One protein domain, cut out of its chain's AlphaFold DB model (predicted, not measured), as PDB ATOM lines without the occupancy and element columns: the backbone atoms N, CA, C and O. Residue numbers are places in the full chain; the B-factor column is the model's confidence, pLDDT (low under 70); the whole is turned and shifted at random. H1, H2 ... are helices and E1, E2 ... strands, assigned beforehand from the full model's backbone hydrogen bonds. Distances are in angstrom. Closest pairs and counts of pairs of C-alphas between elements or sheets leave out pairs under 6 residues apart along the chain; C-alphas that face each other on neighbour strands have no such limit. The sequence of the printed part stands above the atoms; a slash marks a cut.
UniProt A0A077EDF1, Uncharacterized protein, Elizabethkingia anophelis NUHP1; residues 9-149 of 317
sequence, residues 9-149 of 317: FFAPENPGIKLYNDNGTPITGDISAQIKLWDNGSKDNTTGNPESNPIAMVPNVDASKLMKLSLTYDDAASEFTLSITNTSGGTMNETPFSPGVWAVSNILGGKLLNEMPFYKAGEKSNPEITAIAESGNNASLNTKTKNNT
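Overview. This is residues 9 to 149 of the 317 residues of an uncharacterized protein of Elizabethkingia anophelis NUHP1 (UniProt A0A077EDF1). With little regular structure, long loops surround a short strand hairpin, E1 and E2, near the middle, with a longer strand hairpin, E3 and E4, to one side and a helical hairpin, H2 and H3, to another. The 141 printed residues, 48 in named elements, run E1 E2 H1 E3 E4 H2 H3, mixed in class; both two-stranded sheets are antiparallel. The whole is compact, radius of gyration of the C-alphas 16.0 A, spanning 51 by 36 by 24 A.

Along the chain. E1 is residues 9 to 12, from C-alpha 9 at (44.638, 11.911, 49.982); E2 35 to 39; H1 63 to 66; E3 67 to 74, 23.3 A; E4 79 to 86, 22.9 A; H2 127 to 135; H3 139 to 148, 14.4 A, to C-alpha 148 at (27.110, 2.020, 41.492).

Arrangement. In hairpin E1 and E2, N 9 and O 38 are within hydrogen-bond range, 2.8 A; in hairpin E3 and E4, N 70 and O 83, 2.9 A. H2 and H3 touch, C-alphas of Glu 128 and Leu 141 closest at 4.9 A, a shallow tilt of 31 degrees, opposite ways. Every O i to N i+4 pair is within range in H3, 4 of 5 in H2; H1 is too short for one.

Size, cuts and confidence. The printed part has no cut. Links E1 to E2, E2 to H1 and E4 to H2 are long. No printed residue is under pLDDT 70.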
ATOM      1  N   PHE A   9      45.286  11.862  51.292       98.44
ATOM      2  CA  PHE A   9      44.638  11.911  49.982       98.44
ATOM      3  C   PHE A   9      44.020  13.277  49.667       98.44
ATOM      4  O   PHE A   9      43.576  14.012  50.543       98.44
ATOM      5  N   PHE A  10      43.984  13.618  48.378       98.31
ATOM      6  CA  PHE A  10      43.314  14.817  47.884       98.31
ATOM      7  C   PHE A  10      41.860  14.498  47.545       98.31
ATOM      8  O   PHE A  10      41.600  13.536  46.820       98.31
ATOM      9  N   ALA A  11      40.932  15.314  48.034       97.94
ATOM     10  CA  ALA A  11      39.521  15.259  47.667       97.94
ATOM     11  C   ALA A  11      38.839  16.599  47.987       97.94
ATOM     12  O   ALA A  11      39.269  17.289  48.917       97.94
ATOM     13  N   PRO A  12      37.793  17.003  47.246       97.19
ATOM     14  CA  PRO A  12      36.950  18.105  47.684       97.19
ATOM     15  C   PRO A  12      36.188  17.721  48.953       97.19
ATOM     16  O   PRO A  12      36.007  16.535  49.237       97.19
ATOM     17  N   GLU A  13      35.727  18.717  49.707       95.75
ATOM     18  CA  GLU A  13      34.744  18.493  50.775       95.75
ATOM     19  C   GLU A  13      33.450  17.904  50.204       95.75
ATOM     20  O   GLU A  13      33.086  18.169  49.057       95.75
ATOM     21  N   ASN A  14      32.734  17.116  51.009       94.75
ATOM     22  CA  ASN A  14      31.392  16.665  50.647       94.75
ATOM     23  C   ASN A  14      30.431  17.871  50.539       94.75
ATOM     24  O   ASN A  14      30.522  18.778  51.368       94.75
ATOM     25  N   PRO A  15      29.486  17.888  49.580       94.81
ATOM     26  CA  PRO A  15      29.118  16.791  48.683       94.81
ATOM     27  C   PRO A  15      29.903  16.712  47.361       94.81
ATOM     28  O   PRO A  15      29.476  16.047  46.418       94.81
ATOM     29  N   GLY A  16      31.051  17.381  47.275       94.94
ATOM     30  CA  GLY A  16      31.888  17.463  46.086       94.94
ATOM     31  C   GLY A  16      31.858  18.850  45.448       94.94
ATOM     32  O   GLY A  16      31.461  19.838  46.059       94.94
ATOM     33  N   ILE A  17      32.300  18.919  44.193       95.25
ATOM     34  CA  ILE A  17      32.370  20.163  43.421       95.25
ATOM     35  C   ILE A  17      31.035  20.376  42.703       95.25
ATOM     36  O   ILE A  17      30.619  19.536  41.902       95.25
ATOM     37  N   LYS A  18      30.373  21.513  42.951       93.31
ATOM     38  CA  LYS A  18      29.234  21.936  42.124       93.31
ATOM     39  C   LYS A  18      29.725  22.206  40.698       93.31
ATOM     40  O   LYS A  18      30.717  22.905  40.512       93.31
ATOM     41  N   LEU A  19      29.005  21.686  39.703       93.31
ATOM     42  CA  LEU A  19      29.295  21.927  38.282       93.31
ATOM     43  C   LEU A  19      28.519  23.118  37.708       93.31
ATOM     44  O   LEU A  19      28.965  23.741  36.752       93.31
ATOM     45  N   TYR A  20      27.385  23.466  38.315       91.50
ATOM     46  CA  TYR A  20      26.546  24.588  37.905       91.50
ATOM     47  C   TYR A  20      26.231  25.481  39.103       91.50
ATOM     48  O   TYR A  20      26.078  25.006  40.233       91.50
ATOM     49  N   ASN A  21      26.117  26.780  38.843       90.44
ATOM     50  CA  ASN A  21      25.546  27.740  39.778       90.44
ATOM     51  C   ASN A  21      24.028  27.528  39.895       90.44
ATOM     52  O   ASN A  21      23.403  26.934  39.017       90.44
ATOM     53  N   ASP A  22      23.409  28.091  40.932       86.69
ATOM     54  CA  ASP A  22      21.968  27.928  41.182       86.69
ATOM     55  C   ASP A  22      21.085  28.541  40.067       86.69
ATOM     56  O   ASP A  22      19.914  28.198  39.931       86.69
ATOM     57  N   ASN A  23      21.651  29.417  39.225       85.81
ATOM     58  CA  ASN A  23      21.003  29.973  38.030       85.81
ATOM     59  C   ASN A  23      21.193  29.117  36.757       85.81
ATOM     60  O   ASN A  23      20.847  29.571  35.667       85.81
ATOM     61  N   GLY A  24      21.789  27.927  36.869       84.94
ATOM     62  CA  GLY A  24      22.033  27.005  35.756       84.94
ATOM     63  C   GLY A  24      23.260  27.327  34.898       84.94
ATOM     64  O   GLY A  24      23.510  26.629  33.918       84.94
ATOM     65  N   THR A  25      24.049  28.352  35.237       91.38
ATOM     66  CA  THR A  25      25.293  28.645  34.503       91.38
ATOM     67  C   THR A  25      26.415  27.673  34.895       91.38
ATOM     68  O   THR A  25      26.566  27.378  36.084       91.38
ATOM     69  N   PRO A  26      27.208  27.169  33.933       94.62
ATOM     70  CA  PRO A  26      28.304  26.241  34.205       94.62
ATOM     71  C   PRO A  26      29.443  26.930  34.966       94.62
ATOM     72  O   PRO A  26      29.817  28.066  34.663       94.62
ATOM     73  N   ILE A  27      30.031  26.235  35.938       96.75
ATOM     74  CA  ILE A  27      31.199  26.703  36.692       96.75
ATOM     75  C   ILE A  27      32.459  26.371  35.889       96.75
ATOM     76  O   ILE A  27      32.779  25.207  35.665       96.75
ATOM     77  N   THR A  28      33.186  27.399  35.453       98.12
ATOM     78  CA  THR A  28      34.414  27.262  34.655       98.12
ATOM     79  C   THR A  28      35.563  28.070  35.258       98.12
ATOM     80  O   THR A  28      35.355  28.919  36.124       98.12
ATOM     81  N   GLY A  29      36.786  27.800  34.805       98.44
ATOM     82  CA  GLY A  29      38.007  28.417  35.313       98.44
ATOM     83  C   GLY A  29      38.618  27.657  36.489       98.44
ATOM     84  O   GLY A  29      38.395  26.458  36.658       98.44
ATOM     85  N   ASP A  30      39.437  28.363  37.268       98.38
ATOM     86  CA  ASP A  30      40.175  27.806  38.400       98.38
ATOM     87  C   ASP A  30      39.238  27.509  39.579       98.38
ATOM     88  O   ASP A  30      38.558  28.393  40.097       98.38
ATOM     89  N   ILE A  31      39.227  26.250  40.012       98.19
ATOM     90  CA  ILE A  31      38.444  25.759  41.150       98.19
ATOM     91  C   ILE A  31      39.338  25.111  42.218       98.19
ATOM     92  O   ILE A  31      38.857  24.361  43.066       98.19
ATOM     93  N   SER A  32      40.641  25.397  42.205       98.25
ATOM     94  CA  SER A  32      41.635  24.772  43.088       98.25
ATOM     95  C   SER A  32      41.323  24.982  44.569       98.25
ATOM     96  O   SER A  32      41.634  24.128  45.384       98.25
ATOM     97  N   ALA A  33      40.636  26.065  44.943       97.56
ATOM     98  CA  ALA A  33      40.218  26.300  46.329       97.56
ATOM     99  C   ALA A  33      39.265  25.217  46.890       97.56
ATOM    100  O   ALA A  33      39.147  25.070  48.113       97.56
ATOM    101  N   GLN A  34      38.594  24.464  46.010       97.19
ATOM    102  CA  GLN A  34      37.666  23.396  46.383       97.19
ATOM    103  C   GLN A  34      38.374  22.080  46.724       97.19
ATOM    104  O   GLN A  34      37.753  21.222  47.343       97.19
ATOM    105  N   ILE A  35      39.652  21.903  46.363       97.50
ATOM    106  CA  ILE A  35      40.416  20.709  46.741       97.50
ATOM    107  C   ILE A  35      40.966  20.858  48.160       97.50
ATOM    108  O   ILE A  35      41.443  21.927  48.544       97.50
ATOM    109  N   LYS A  36      40.913  19.784  48.946       97.94
ATOM    110  CA  LYS A  36      41.517  19.704  50.280       97.94
ATOM    111  C   LYS A  36      42.461  18.511  50.353       97.94
ATOM    112  O   LYS A  36      42.410  17.609  49.511       97.94
ATOM    113  N   LEU A  37      43.321  18.531  51.364       98.31
ATOM    114  CA  LEU A  37      44.180  17.414  51.724       98.31
ATOM    115  C   LEU A  37      43.637  16.785  53.007       98.31
ATOM    116  O   LEU A  37      43.406  17.482  53.996       98.31
ATOM    117  N   TRP A  38      43.422  15.479  52.963       98.62
ATOM    118  CA  TRP A  38      42.803  14.700  54.025       98.62
ATOM    119  C   TRP A  38      43.764  13.643  54.533       98.62
ATOM    120  O   TRP A  38      44.436  12.989  53.739       98.62
ATOM    121  N   ASP A  39      43.775  13.468  55.842       98.50
ATOM    122  CA  ASP A  39      44.364  12.342  56.541       98.50
ATOM    123  C   ASP A  39      43.337  11.201  56.588       98.50
ATOM    124  O   ASP A  39      42.167  11.431  56.917       98.50
ATOM    125  N   ASN A  40      43.733   9.987  56.196       98.56
ATOM    126  CA  ASN A  40      42.839   8.831  56.215       98.56
ATOM    127  C   ASN A  40      42.561   8.323  57.633       98.56
ATOM    128  O   ASN A  40      41.512   7.709  57.854       98.56
ATOM    129  N   GLY A  41      43.485   8.580  58.561       98.19
ATOM    130  CA  GLY A  41      43.471   8.103  59.935       98.19
ATOM    131  C   GLY A  41      43.845   6.627  60.079       98.19
ATOM    132  O   GLY A  41      43.583   6.041  61.134       98.19
ATOM    133  N   SER A  42      44.402   6.005  59.033       98.25
ATOM    134  CA  SER A  42      44.793   4.591  59.041       98.25
ATOM    135  C   SER A  42      46.249   4.385  59.435       98.25
ATOM    136  O   SER A  42      46.593   3.296  59.906       98.25
ATOM    137  N   LYS A  43      47.105   5.402  59.274       98.19
ATOM    138  CA  LYS A  43      48.516   5.359  59.666       98.19
ATOM    139  C   LYS A  43      48.985   6.692  60.224       98.19
ATOM    140  O   LYS A  43      48.757   7.734  59.631       98.19
ATOM    141  N   ASP A  44      49.796   6.636  61.275       97.69
ATOM    142  CA  ASP A  44      50.530   7.813  61.725       97.69
ATOM    143  C   ASP A  44      51.494   8.267  60.618       97.69
ATOM    144  O   ASP A  44      52.356   7.505  60.162       97.69
ATOM    145  N   ASN A  45      51.380   9.522  60.189       94.81
ATOM    146  CA  ASN A  45      52.135  10.021  59.041       94.81
ATOM    147  C   ASN A  45      53.658  10.110  59.299       94.81
ATOM    148  O   ASN A  45      54.445  10.175  58.352       94.81
ATOM    149  N   THR A  46      54.095  10.069  60.564       94.25
ATOM    150  CA  THR A  46      55.521  10.131  60.936       94.25
ATOM    151  C   THR A  46      56.153   8.741  61.013       94.25
ATOM    152  O   THR A  46      57.187   8.477  60.399       94.25
ATOM    153  N   THR A  47      55.540   7.839  61.774       96.12
ATOM    154  CA  THR A  47      56.058   6.503  62.089       96.12
ATOM    155  C   THR A  47      55.593   5.444  61.094       96.12
ATOM    156  O   THR A  47      56.262   4.427  60.932       96.12
ATOM    157  N   GLY A  48      54.468   5.668  60.409       95.31
ATOM    158  CA  GLY A  48      53.802   4.677  59.565       95.31
ATOM    159  C   GLY A  48      53.107   3.561  60.347       95.31
ATOM    160  O   GLY A  48      52.660   2.588  59.733       95.31
ATOM    161  N   ASN A  49      53.031   3.675  61.678       97.81
ATOM    162  CA  ASN A  49      52.323   2.713  62.511       97.81
ATOM    163  C   ASN A  49      50.815   2.762  62.225       97.81
ATOM    164  O   ASN A  49      50.294   3.846  61.966       97.81
ATOM    165  N   PRO A  50      50.104   1.624  62.302       97.75
ATOM    166  CA  PRO A  50      48.657   1.610  62.134       97.75
ATOM    167  C   PRO A  50      47.935   2.473  63.174       97.75
ATOM    168  O   PRO A  50      48.235   2.405  64.367       97.75
ATOM    169  N   GLU A  51      46.924   3.202  62.716       96.94
ATOM    170  CA  GLU A  51      45.998   3.992  63.523       96.94
ATOM    171  C   GLU A  51      44.537   3.651  63.173       96.94
ATOM    172  O   GLU A  51      44.243   2.862  62.273       96.94
ATOM    173  N   SER A  52      43.590   4.192  63.942       96.12
ATOM    174  CA  SER A  52      42.151   4.041  63.674       96.12
ATOM    175  C   SER A  52      41.402   5.341  63.957       96.12
ATOM    176  O   SER A  52      40.352   5.353  64.611       96.12
ATOM    177  N   ASN A  53      41.988   6.437  63.486       98.25
ATOM    178  CA  ASN A  53      41.462   7.781  63.631       98.25
ATOM    179  C   ASN A  53      40.373   8.053  62.571       98.25
ATOM    180  O   ASN A  53      40.335   7.399  61.524       98.25
ATOM    181  N   PRO A  54      39.436   8.979  62.833       98.44
ATOM    182  CA  PRO A  54      38.524   9.455  61.801       98.44
ATOM    183  C   PRO A  54      39.255  10.253  60.716       98.44
ATOM    184  O   PRO A  54      40.255  10.909  61.004       98.44
ATOM    185  N   ILE A  55      38.703  10.274  59.501       98.69
ATOM    186  CA  ILE A  55      39.197  11.119  58.409       98.69
ATOM    187  C   ILE A  55      39.144  12.582  58.846       98.69
ATOM    188  O   ILE A  55      38.074  13.094  59.196       98.69
ATOM    189  N   ALA A  56      40.279  13.268  58.765       98.31
ATOM    190  CA  ALA A  56      40.423  14.660  59.171       98.31
ATOM    191  C   ALA A  56      41.158  15.471  58.101       98.31
ATOM    192  O   ALA A  56      41.954  14.941  57.335       98.31
ATOM    193  N   MET A  57      40.882  16.772  58.020       98.19
ATOM    194  CA  MET A  57      41.634  17.650  57.123       98.19
ATOM    195  C   MET A  57      43.051  17.845  57.671       98.19
ATOM    196  O   MET A  57      43.222  18.107  58.862       98.19
ATOM    197  N   VAL A  58      44.060  17.764  56.803       97.69
ATOM    198  CA  VAL A  58      45.452  18.018  57.185       97.69
ATOM    199  C   VAL A  58      45.626  19.513  57.492       97.69
ATOM    200  O   VAL A  58      45.382  20.348  56.615       97.69
ATOM    201  N   PRO A  59      46.049  19.892  58.711       95.56
ATOM    202  CA  PRO A  59      46.192  21.293  59.078       95.56
ATOM    203  C   PRO A  59      47.404  21.932  58.391       95.56
ATOM    204  O   PRO A  59      48.411  21.280  58.128       95.56
ATOM    205  N   ASN A  60      47.337  23.246  58.167       92.69
ATOM    206  CA  ASN A  60      48.448  24.074  57.670       92.69
ATOM    207  C   ASN A  60      49.004  23.693  56.283       92.69
ATOM    208  O   ASN A  60      50.071  24.174  55.904       92.69
ATOM    209  N   VAL A  61      48.281  22.885  55.502       94.31
ATOM    210  CA  VAL A  61      48.626  22.581  54.109       94.31
ATOM    211  C   VAL A  61      47.545  23.128  53.186       94.31
ATOM    212  O   VAL A  61      46.401  22.682  53.195       94.31
ATOM    213  N   ASP A  62      47.918  24.098  52.356       95.00
ATOM    214  CA  ASP A  62      47.039  24.630  51.320       95.00
ATOM    215  C   ASP A  62      47.095  23.734  50.077       95.00
ATOM    216  O   ASP A  62      47.980  23.864  49.229       95.00
ATOM    217  N   ALA A  63      46.139  22.809  49.980       96.88
ATOM    218  CA  ALA A  63      46.051  21.859  48.875       96.88
ATOM    219  C   ALA A  63      45.937  22.543  47.500       96.88
ATOM    220  O   ALA A  63      46.430  21.988  46.518       96.88
ATOM    221  N   SER A  64      45.374  23.756  47.428       96.44
ATOM    222  CA  SER A  64      45.224  24.502  46.171       96.44
ATOM    223  C   SER A  64      46.563  24.940  45.567       96.44
ATOM    224  O   SER A  64      46.666  25.133  44.358       96.44
ATOM    225  N   LYS A  65      47.619  25.037  46.389       96.12
ATOM    226  CA  LYS A  65      48.991  25.308  45.931       96.12
ATOM    227  C   LYS A  65      49.699  24.062  45.407       96.12
ATOM    228  O   LYS A  65      50.688  24.183  44.689       96.12
ATOM    229  N   LEU A  66      49.211  22.875  45.757       97.88
ATOM    230  CA  LEU A  66      49.814  21.602  45.365       97.88
ATOM    231  C   LEU A  66      49.109  21.003  44.152       97.88
ATOM    232  O   LEU A  66      49.764  20.463  43.266       97.88
ATOM    233  N   MET A  67      47.779  21.095  44.119       97.75
ATOM    234  CA  MET A  67      46.933  20.514  43.089       97.75
ATOM    235  C   MET A  67      46.024  21.590  42.496       97.75
ATOM    236  O   MET A  67      45.030  21.989  43.103       97.75
ATOM    237  N   LYS A  68      46.344  22.023  41.276       98.00
ATOM    238  CA  LYS A  68      45.508  22.962  40.531       98.00
ATOM    239  C   LYS A  68      44.378  22.217  39.826       98.00
ATOM    240  O   LYS A  68      44.647  21.264  39.092       98.00
ATOM    241  N   LEU A  69      43.140  22.668  40.009       98.00
ATOM    242  CA  LEU A  69      41.959  22.176  39.295       98.00
ATOM    243  C   LEU A  69      41.388  23.298  38.425       98.00
ATOM    244  O   LEU A  69      41.185  24.413  38.898       98.00
ATOM    245  N   SER A  70      41.077  22.991  37.168       98.31
ATOM    246  CA  SER A  70      40.379  23.911  36.268       98.31
ATOM    247  C   SER A  70      39.263  23.197  35.523       98.31
ATOM    248  O   SER A  70      39.463  22.080  35.047       98.31
ATOM    249  N   LEU A  71      38.119  23.862  35.377       98.44
ATOM    250  CA  LEU A  71      36.991  23.388  34.580       98.44
ATOM    251  C   LEU A  71      36.848  24.202  33.296       98.44
ATOM    252  O   LEU A  71      36.893  25.431  33.316       98.44
ATOM    253  N   THR A  72      36.614  23.520  32.183       98.38
ATOM    254  CA  THR A  72      36.040  24.114  30.967       98.38
ATOM    255  C   THR A  72      34.748  23.391  30.627       98.38
ATOM    256  O   THR A  72      34.545  22.262  31.072       98.38
ATOM    257  N   TYR A  73      33.877  24.034  29.854       97.12
ATOM    258  CA  TYR A  73      32.549  23.514  29.550       97.12
ATOM    259  C   TYR A  73      32.202  23.685  28.070       97.12
ATOM    260  O   TYR A  73      32.395  24.768  27.517       97.12
ATOM    261  N   ASP A  74      31.678  22.624  27.462       95.19
ATOM    262  CA  ASP A  74      31.069  22.620  26.131       95.19
ATOM    263  C   ASP A  74      29.539  22.630  26.282       95.19
ATOM    264  O   ASP A  74      28.953  21.647  26.740       95.19
ATOM    265  N   ASP A  75      28.875  23.734  25.909       90.12
ATOM    266  CA  ASP A  75      27.411  23.848  26.037       90.12
ATOM    267  C   ASP A  75      26.639  22.970  25.051       90.12
ATOM    268  O   ASP A  75      25.518  22.562  25.357       90.12
ATOM    269  N   ALA A  76      27.213  22.664  23.885       87.75
ATOM    270  CA  ALA A  76      26.539  21.826  22.903       87.75
ATOM    271  C   ALA A  76      26.494  20.376  23.399       87.75
ATOM    272  O   ALA A  76      25.418  19.779  23.457       87.75
ATOM    273  N   ALA A  77      27.636  19.845  23.839       89.19
ATOM    274  CA  ALA A  77      27.738  18.479  24.355       89.19
ATOM    275  C   ALA A  77      27.246  18.332  25.811       89.19
ATOM    276  O   ALA A  77      26.926  17.226  26.249       89.19
ATOM    277  N   SER A  78      27.147  19.438  26.558       92.19
ATOM    278  CA  SER A  78      26.953  19.448  28.015       92.19
ATOM    279  C   SER A  78      28.057  18.696  28.764       92.19
ATOM    280  O   SER A  78      27.803  17.959  29.721       92.19
ATOM    281  N   GLU A  79      29.302  18.899  28.339       93.88
ATOM    282  CA  GLU A  79      30.467  18.205  28.885       93.88
ATOM    283  C   GLU A  79      31.415  19.163  29.603       93.88
ATOM    284  O   GLU A  79      31.764  20.234  29.102       93.88
ATOM    285  N   PHE A  80      31.877  18.745  30.782       95.88
ATOM    286  CA  PHE A  80      32.969  19.406  31.483       95.88
ATOM    287  C   PHE A  80      34.286  18.692  31.216       95.88
ATOM    288  O   PHE A  80      34.379  17.471  31.332       95.88
ATOM    289  N   THR A  81      35.340  19.466  30.977       97.25
ATOM    290  CA  THR A  81      36.714  18.969  31.080       97.25
ATOM    291  C   THR A  81      37.316  19.456  32.391       97.25
ATOM    292  O   THR A  81      37.527  20.655  32.578       97.25
ATOM    293  N   LEU A  82      37.608  18.522  33.297       97.44
ATOM    294  CA  LEU A  82      38.384  18.781  34.508       97.44
ATOM    295  C   LEU A  82      39.868  18.545  34.225       97.44
ATOM    296  O   LEU A  82      40.296  17.416  33.998       97.44
ATOM    297  N   SER A  83      40.659  19.610  34.288       97.69
ATOM    298  CA  SER A  83      42.119  19.533  34.249       97.69
ATOM    299  C   SER A  83      42.675  19.549  35.667       97.69
ATOM    300  O   SER A  83      42.410  20.484  36.420       97.69
ATOM    301  N   ILE A  84      43.463  18.530  36.015       97.50
ATOM    302  CA  ILE A  84      44.192  18.444  37.285       97.50
ATOM    303  C   ILE A  84      45.681  18.571  36.979       97.50
ATOM    304  O   ILE A  84      46.225  17.802  36.188       97.50
ATOM    305  N   THR A  85      46.356  19.535  37.598       97.62
ATOM    306  CA  THR A  85      47.798  19.751  37.436       97.62
ATOM    307  C   THR A  85      48.492  19.661  38.783       97.62
ATOM    308  O   THR A  85      48.086  20.307  39.747       97.62
ATOM    309  N   ASN A  86      49.563  18.872  38.848       97.75
ATOM    310  CA  ASN A  86      50.451  18.869  40.002       97.75
ATOM    311  C   ASN A  86      51.352  20.107  39.958       97.75
ATOM    312  O   ASN A  86      52.232  20.212  39.108       97.75
ATOM    313  N   THR A  87      51.105  21.040  40.870       97.31
ATOM    314  CA  THR A  87      51.850  22.291  41.038       97.31
ATOM    315  C   THR A  87      52.722  22.277  42.291       97.31
ATOM    316  O   THR A  87      53.239  23.315  42.684       97.31
ATOM    317  N   SER A  88      52.905  21.112  42.922       96.94
ATOM    318  CA  SER A  88      53.698  20.983  44.149       96.94
ATOM    319  C   SER A  88      55.213  21.111  43.935       96.94
ATOM    320  O   SER A  88      55.940  21.293  44.911       96.94
ATOM    321  N   GLY A  89      55.697  21.036  42.690       96.50
ATOM    322  CA  GLY A  89      57.122  21.125  42.356       96.50
ATOM    323  C   GLY A  89      57.783  22.396  42.895       96.50
ATOM    324  O   GLY A  89      57.270  23.497  42.703       96.50
ATOM    325  N   GLY A  90      58.916  22.249  43.584       92.50
ATOM    326  CA  GLY A  90      59.652  23.352  44.205       92.50
ATOM    327  C   GLY A  90      59.011  23.921  45.476       92.50
ATOM    328  O   GLY A  90      59.531  24.885  46.039       92.50
ATOM    329  N   THR A  91      57.897  23.353  45.947       93.38
ATOM    330  CA  THR A  91      57.303  23.707  47.244       93.38
ATOM    331  C   THR A  91      57.882  22.837  48.363       93.38
ATOM    332  O   THR A  91      58.440  21.772  48.120       93.38
ATOM    333  N   MET A  92      57.683  23.237  49.622       92.56
ATOM    334  CA  MET A  92      58.050  22.397  50.777       92.56
ATOM    335  C   MET A  92      57.272  21.067  50.853       92.56
ATOM    336  O   MET A  92      57.666  20.180  51.600       92.56
ATOM    337  N   ASN A  93      56.173  20.947  50.103       94.38
ATOM    338  CA  ASN A  93      55.282  19.788  50.055       94.38
ATOM    339  C   ASN A  93      55.295  19.147  48.654       94.38
ATOM    340  O   ASN A  93      54.272  18.649  48.179       94.38
ATOM    341  N   GLU A  94      56.434  19.223  47.959       96.62
ATOM    342  CA  GLU A  94      56.618  18.582  46.659       96.62
ATOM    343  C   GLU A  94      56.318  17.084  46.752       96.62
ATOM    344  O   GLU A  94      56.859  16.362  47.593       96.62
ATOM    345  N   THR A  95      55.406  16.613  45.904       95.19
ATOM    346  CA  THR A  95      54.927  15.239  45.985       95.19
ATOM    347  C   THR A  95      54.356  14.754  44.655       95.19
ATOM    348  O   THR A  95      53.717  15.530  43.941       95.19
ATOM    349  N   PRO A  96      54.515  13.471  44.290       95.94
ATOM    350  CA  PRO A  96      53.748  12.887  43.199       95.94
ATOM    351  C   PRO A  96      52.295  12.619  43.621       95.94
ATOM    352  O   PRO A  96      51.990  12.414  44.798       95.94
ATOM    353  N   PHE A  97      51.393  12.558  42.639       95.25
ATOM    354  CA  PHE A  97      49.999  12.157  42.843       95.25
ATOM    355  C   PHE A  97      49.752  10.774  42.253       95.25
ATOM    356  O   PHE A  97      50.185  10.480  41.140       95.25
ATOM    357  N   SER A  98      49.011   9.936  42.975       96.00
ATOM    358  CA  SER A  98      48.433   8.726  42.382       96.00
ATOM    359  C   SER A  98      47.258   9.071  41.456       96.00
ATOM    360  O   SER A  98      46.639  10.128  41.625       96.00
ATOM    361  N   PRO A  99      46.847   8.149  40.567       95.81
ATOM    362  CA  PRO A  99      45.526   8.200  39.951       95.81
ATOM    363  C   PRO A  99      44.407   8.278  41.001       95.81
ATOM    364  O   PRO A  99      44.543   7.768  42.120       95.81
ATOM    365  N   GLY A 100      43.301   8.923  40.629       94.75
ATOM    366  CA  GLY A 100      42.094   9.052  41.446       94.75
ATOM    367  C   GLY A 100      40.904   8.275  40.880       94.75
ATOM    368  O   GLY A 100      41.036   7.516  39.917       94.75
ATOM    369  N   VAL A 101      39.737   8.484  41.487       96.94
ATOM    370  CA  VAL A 101      38.420   8.054  40.991       96.94
ATOM    371  C   VAL A 101      37.470   9.234  41.139       96.94
ATOM    372  O   VAL A 101      37.567   9.989  42.105       96.94
ATOM    373  N   TRP A 102      36.568   9.403  40.181       94.94
ATOM    374  CA  TRP A 102      35.541  10.436  40.193       94.94
ATOM    375  C   TRP A 102      34.208   9.841  39.742       94.94
ATOM    376  O   TRP A 102      34.167   8.786  39.108       94.94
ATOM    377  N   ALA A 103      33.121  10.517  40.092       93.25
ATOM    378  CA  ALA A 103      31.780  10.235  39.609       93.25
ATOM    379  C   ALA A 103      31.028  11.561  39.477       93.25
ATOM    380  O   ALA A 103      31.270  12.490  40.249       93.25
ATOM    381  N   VAL A 104      30.112  11.639  38.516       90.69
ATOM    382  CA  VAL A 104      29.157  12.745  38.412       90.69
ATOM    383  C   VAL A 104      27.857  12.272  39.045       90.69
ATOM    384  O   VAL A 104      27.291  11.261  38.635       90.69
ATOM    385  N   SER A 105      27.418  12.973  40.088       88.50
ATOM    386  CA  SER A 105      26.168  12.686  40.787       88.50
ATOM    387  C   SER A 105      25.075  13.595  40.240       88.50
ATOM    388  O   SER A 105      25.315  14.781  40.015       88.50
ATOM    389  N   ASN A 106      23.887  13.040  40.018       82.31
ATOM    390  CA  ASN A 106      22.743  13.799  39.529       82.31
ATOM    391  C   ASN A 106      21.689  13.984  40.633       82.31
ATOM    392  O   ASN A 106      21.696  13.304  41.663       82.31
ATOM    393  N   ILE A 107      20.789  14.932  40.411       80.12
ATOM    394  CA  ILE A 107      19.648  15.258  41.244       80.12
ATOM    395  C   ILE A 107      18.421  14.515  40.706       80.12
ATOM    396  O   ILE A 107      18.063  14.639  39.538       80.12
ATOM    397  N   LEU A 108      17.737  13.779  41.578       74.94
ATOM    398  CA  LEU A 108      16.452  13.145  41.290       74.94
ATOM    399  C   LEU A 108      15.410  13.650  42.288       74.94
ATOM    400  O   LEU A 108      15.611  13.581  43.500       74.94
ATOM    401  N   GLY A 109      14.297  14.195  41.789       72.25
ATOM    402  CA  GLY A 109      13.239  14.745  42.648       72.25
ATOM    403  C   GLY A 109      13.722  15.881  43.560       72.25
ATOM    404  O   GLY A 109      13.281  15.982  44.701       72.25
ATOM    405  N   GLY A 110      14.674  16.693  43.085       77.06
ATOM    406  CA  GLY A 110      15.263  17.800  43.847       77.06
ATOM    407  C   GLY A 110      16.295  17.386  44.904       77.06
ATOM    408  O   GLY A 110      16.765  18.245  45.643       77.06
ATOM    409  N   LYS A 111      16.667  16.100  44.987       83.94
ATOM    410  CA  LYS A 111      17.680  15.596  45.925       83.94
ATOM    411  C   LYS A 111      18.882  15.023  45.191       83.94
ATOM    412  O   LYS A 111      18.713  14.290  44.219       83.94
ATOM    413  N   LEU A 112      20.086  15.323  45.676       87.94
ATOM    414  CA  LEU A 112      21.304  14.683  45.189       87.94
ATOM    415  C   LEU A 112      21.238  13.180  45.497       87.94
ATOM    416  O   LEU A 112      20.922  12.797  46.622       87.94
ATOM    417  N   LEU A 113      21.513  12.331  44.504       86.31
ATOM    418  CA  LEU A 113      21.384  10.877  44.659       86.31
ATOM    419  C   LEU A 113      22.337  10.303  45.714       86.31
ATOM    420  O   LEU A 113      21.982   9.369  46.429       86.31
ATOM    421  N   ASN A 114      23.543  10.859  45.805       89.69
ATOM    422  CA  ASN A 114      24.515  10.510  46.828       89.69
ATOM    423  C   ASN A 114      25.396  11.723  47.143       89.69
ATOM    424  O   ASN A 114      26.140  12.186  46.278       89.69
ATOM    425  N   GLU A 115      25.293  12.228  48.371       92.38
ATOM    426  CA  GLU A 115      26.062  13.376  48.867       92.38
ATOM    427  C   GLU A 115      27.482  12.998  49.303       92.38
ATOM    428  O   GLU A 115      28.320  13.871  49.472       92.38
ATOM    429  N   MET A 116      27.771  11.717  49.531       93.81
ATOM    430  CA  MET A 116      29.050  11.270  50.093       93.81
ATOM    431  C   MET A 116      29.484   9.944  49.449       93.81
ATOM    432  O   MET A 116      29.587   8.924  50.132       93.81
ATOM    433  N   PRO A 117      29.722   9.911  48.122       92.69
ATOM    434  CA  PRO A 117      29.924   8.656  47.396       92.69
ATOM    435  C   PRO A 117      31.220   7.922  47.752       92.69
ATOM    436  O   PRO A 117      31.337   6.728  47.474       92.69
ATOM    437  N   PHE A 118      32.190   8.614  48.355       96.00
ATOM    438  CA  PHE A 118      33.543   8.096  48.560       96.00
ATOM    439  C   PHE A 118      33.963   8.049  50.030       96.00
ATOM    440  O   PHE A 118      34.453   7.017  50.485       96.00
ATOM    441  N   TYR A 119      33.775   9.136  50.780       97.00
ATOM    442  CA  TYR A 119      34.195   9.244  52.178       97.00
ATOM    443  C   TYR A 119      33.302  10.221  52.951       97.00
ATOM    444  O   TYR A 119      32.533  10.976  52.355       97.00
ATOM    445  N   LYS A 120      33.429  10.239  54.282       97.00
ATOM    446  CA  LYS A 120      32.789  11.227  55.157       97.00
ATOM    447  C   LYS A 120      33.802  11.741  56.178       97.00
ATOM    448  O   LYS A 120      34.358  10.957  56.941       97.00
ATOM    449  N   ALA A 121      34.052  13.050  56.171       96.06
ATOM    450  CA  ALA A 121      34.906  13.694  57.167       96.06
ATOM    451  C   ALA A 121      34.353  13.457  58.584       96.06
ATOM    452  O   ALA A 121      33.140  13.518  58.797       96.06
ATOM    453  N   GLY A 122      35.240  13.175  59.539       97.56
ATOM    454  CA  GLY A 122      34.877  12.849  60.918       97.56
ATOM    455  C   GLY A 122      34.419  11.402  61.148       97.56
ATOM    456  O   GLY A 122      34.148  11.046  62.290       97.56
ATOM    457  N   GLU A 123      34.376  10.555  60.115       98.00
ATOM    458  CA  GLU A 123      34.122   9.113  60.240       98.00
ATOM    459  C   GLU A 123      35.384   8.298  59.942       98.00
ATOM    460  O   GLU A 123      36.320   8.786  59.306       98.00
ATOM    461  N   LYS A 124      35.402   7.024  60.350       98.06
ATOM    462  CA  LYS A 124      36.473   6.100  59.951       98.06
ATOM    463  C   LYS A 124      36.477   5.879  58.436       98.06
ATOM    464  O   LYS A 124      35.420   5.794  57.808       98.06
ATOM    465  N   SER A 125      37.672   5.731  57.869       97.81
ATOM    466  CA  SER A 125      37.835   5.380  56.458       97.81
ATOM    467  C   SER A 125      37.245   4.003  56.121       97.81
ATOM    468  O   SER A 125      37.024   3.151  56.984       97.81
ATOM    469  N   ASN A 126      37.001   3.789  54.829       97.25
ATOM    470  CA  ASN A 126      36.636   2.502  54.247       97.25
ATOM    471  C   ASN A 126      37.826   1.886  53.482       97.25
ATOM    472  O   ASN A 126      38.750   2.612  53.101       97.25
ATOM    473  N   PRO A 127      37.805   0.565  53.205       97.94
ATOM    474  CA  PRO A 127      38.907  -0.115  52.526       97.94
ATOM    475  C   PRO A 127      39.267   0.481  51.161       97.94
ATOM    476  O   PRO A 127      40.428   0.435  50.757       97.94
ATOM    477  N   GLU A 128      38.294   1.037  50.433       97.69
ATOM    478  CA  GLU A 128      38.530   1.581  49.100       97.69
ATOM    479  C   GLU A 128      39.295   2.912  49.127       97.69
ATOM    480  O   GLU A 128      40.210   3.104  48.324       97.69
ATOM    481  N   ILE A 129      38.978   3.811  50.064       98.00
ATOM    482  CA  ILE A 129      39.721   5.067  50.244       98.00
ATOM    483  C   ILE A 129      41.075   4.806  50.894       98.00
ATOM    484  O   ILE A 129      42.066   5.369  50.435       98.00
ATOM    485  N   THR A 130      41.149   3.911  51.883       98.25
ATOM    486  CA  THR A 130      42.419   3.533  52.525       98.25
ATOM    487  C   THR A 130      43.420   2.970  51.513       98.25
ATOM    488  O   THR A 130      44.588   3.347  51.527       98.25
ATOM    489  N   ALA A 131      42.978   2.148  50.553       98.25
ATOM    490  CA  ALA A 131      43.861   1.636  49.500       98.25
ATOM    491  C   ALA A 131      44.493   2.757  48.646       98.25
ATOM    492  O   ALA A 131      45.690   2.704  48.339       98.25
ATOM    493  N   ILE A 132      43.719   3.794  48.303       98.00
ATOM    494  CA  ILE A 132      44.228   4.965  47.576       98.00
ATOM    495  C   ILE A 132      45.142   5.796  48.469       98.00
ATOM    496  O   ILE A 132      46.208   6.203  48.021       98.00
ATOM    497  N   ALA A 133      44.722   6.071  49.698       98.12
ATOM    498  CA  ALA A 133      45.458   6.868  50.666       98.12
ATOM    499  C   ALA A 133      46.849   6.293  50.964       98.12
ATOM    500  O   ALA A 133      47.816   7.042  50.978       98.12
ATOM    501  N   GLU A 134      46.967   4.977  51.143       97.62
ATOM    502  CA  GLU A 134      48.229   4.362  51.567       97.62
ATOM    503  C   GLU A 134      49.161   3.962  50.420       97.62
ATOM    504  O   GLU A 134      50.373   3.854  50.608       97.62
ATOM    505  N   SER A 135      48.605   3.662  49.246       96.62
ATOM    506  CA  SER A 135      49.375   3.049  48.151       96.62
ATOM    507  C   SER A 135      49.064   3.606  46.766       96.62
ATOM    508  O   SER A 135      49.651   3.174  45.777       96.62
ATOM    509  N   GLY A 136      48.109   4.532  46.661       97.31
ATOM    510  CA  GLY A 136      47.621   5.024  45.377       97.31
ATOM    511  C   GLY A 136      46.817   3.997  44.572       97.31
ATOM    512  O   GLY A 136      46.468   4.278  43.426       97.31
ATOM    513  N   ASN A 137      46.509   2.826  45.142       98.12
ATOM    514  CA  ASN A 137      45.753   1.778  44.466       98.12
ATOM    515  C   ASN A 137      44.259   2.127  44.415       98.12
ATOM    516  O   ASN A 137      43.542   2.010  45.407       98.12
ATOM    517  N   ASN A 138      43.781   2.512  43.232       97.75
ATOM    518  CA  ASN A 138      42.395   2.909  42.996       97.75
ATOM    519  C   ASN A 138      41.491   1.789  42.450       97.75
ATOM    520  O   ASN A 138      40.328   2.047  42.142       97.75
ATOM    521  N   ALA A 139      41.985   0.555  42.313       98.19
ATOM    522  CA  ALA A 139      41.267  -0.511  41.611       98.19
ATOM    523  C   ALA A 139      39.936  -0.899  42.284       98.19
ATOM    524  O   ALA A 139      38.921  -1.078  41.600       98.19
ATOM    525  N   SER A 140      39.923  -0.998  43.618       97.62
ATOM    526  CA  SER A 140      38.722  -1.336  44.394       97.62
ATOM    527  C   SER A 140      37.682  -0.218  44.328       97.62
ATOM    528  O   SER A 140      36.524  -0.482  43.998       97.62
ATOM    529  N   LEU A 141      38.102   1.037  44.538       97.56
ATOM    530  CA  LEU A 141      37.207   2.190  44.446       97.56
ATOM    531  C   LEU A 141      36.640   2.353  43.033       97.56
ATOM    532  O   LEU A 141      35.447   2.600  42.880       97.56
ATOM    533  N   ASN A 142      37.459   2.167  41.995       97.38
ATOM    534  CA  ASN A 142      37.021   2.239  40.602       97.38
ATOM    535  C   ASN A 142      35.969   1.164  40.287       97.38
ATOM    536  O   ASN A 142      34.925   1.474  39.722       97.38
ATOM    537  N   THR A 143      36.204  -0.087  40.700       97.44
ATOM    538  CA  THR A 143      35.237  -1.188  40.528       97.44
ATOM    539  C   THR A 143      33.921  -0.889  41.242       97.44
ATOM    540  O   THR A 143      32.851  -0.990  40.644       97.44
ATOM    541  N   LYS A 144      33.987  -0.459  42.507       95.88
ATOM    542  CA  LYS A 144      32.801  -0.099  43.293       95.88
ATOM    543  C   LYS A 144      32.038   1.062  42.669       95.88
ATOM    544  O   LYS A 144      30.819   0.995  42.578       95.88
ATOM    545  N   THR A 145      32.743   2.095  42.219       95.25
ATOM    546  CA  THR A 145      32.131   3.267  41.586       95.25
ATOM    547  C   THR A 145      31.414   2.855  40.309       95.25
ATOM    548  O   THR A 145      30.220   3.095  40.202       95.25
ATOM    549  N   LYS A 146      32.079   2.113  39.411       93.50
ATOM    550  CA  LYS A 146      31.465   1.602  38.173       93.50
ATOM    551  C   LYS A 146      30.200   0.785  38.423       93.50
ATOM    552  O   LYS A 146      29.226   0.965  37.708       93.50
ATOM    553  N   ASN A 147      30.192  -0.067  39.449       92.75
ATOM    554  CA  ASN A 147      29.021  -0.880  39.792       92.75
ATOM    555  C   ASN A 147      27.850  -0.064  40.367       92.75
ATOM    556  O   ASN A 147      26.721  -0.545  40.360       92.75
ATOM    557  N   ASN A 148      28.112   1.140  40.884       90.06
ATOM    558  CA  ASN A 148      27.110   2.020  41.492       90.06
ATOM    559  C   ASN A 148      26.770   3.244  40.624       90.06
ATOM    560  O   ASN A 148      25.946   4.065  41.020       90.06
ATOM    561  N   THR A 149      27.391   3.381  39.452       90.19
ATOM    562  CA  THR A 149      27.113   4.444  38.481       90.19
ATOM    563  C   THR A 149      26.524   3.857  37.210       90.19
ATOM    564  O   THR A 149      26.939   2.793  36.756       90.19
TER     565      THR A 149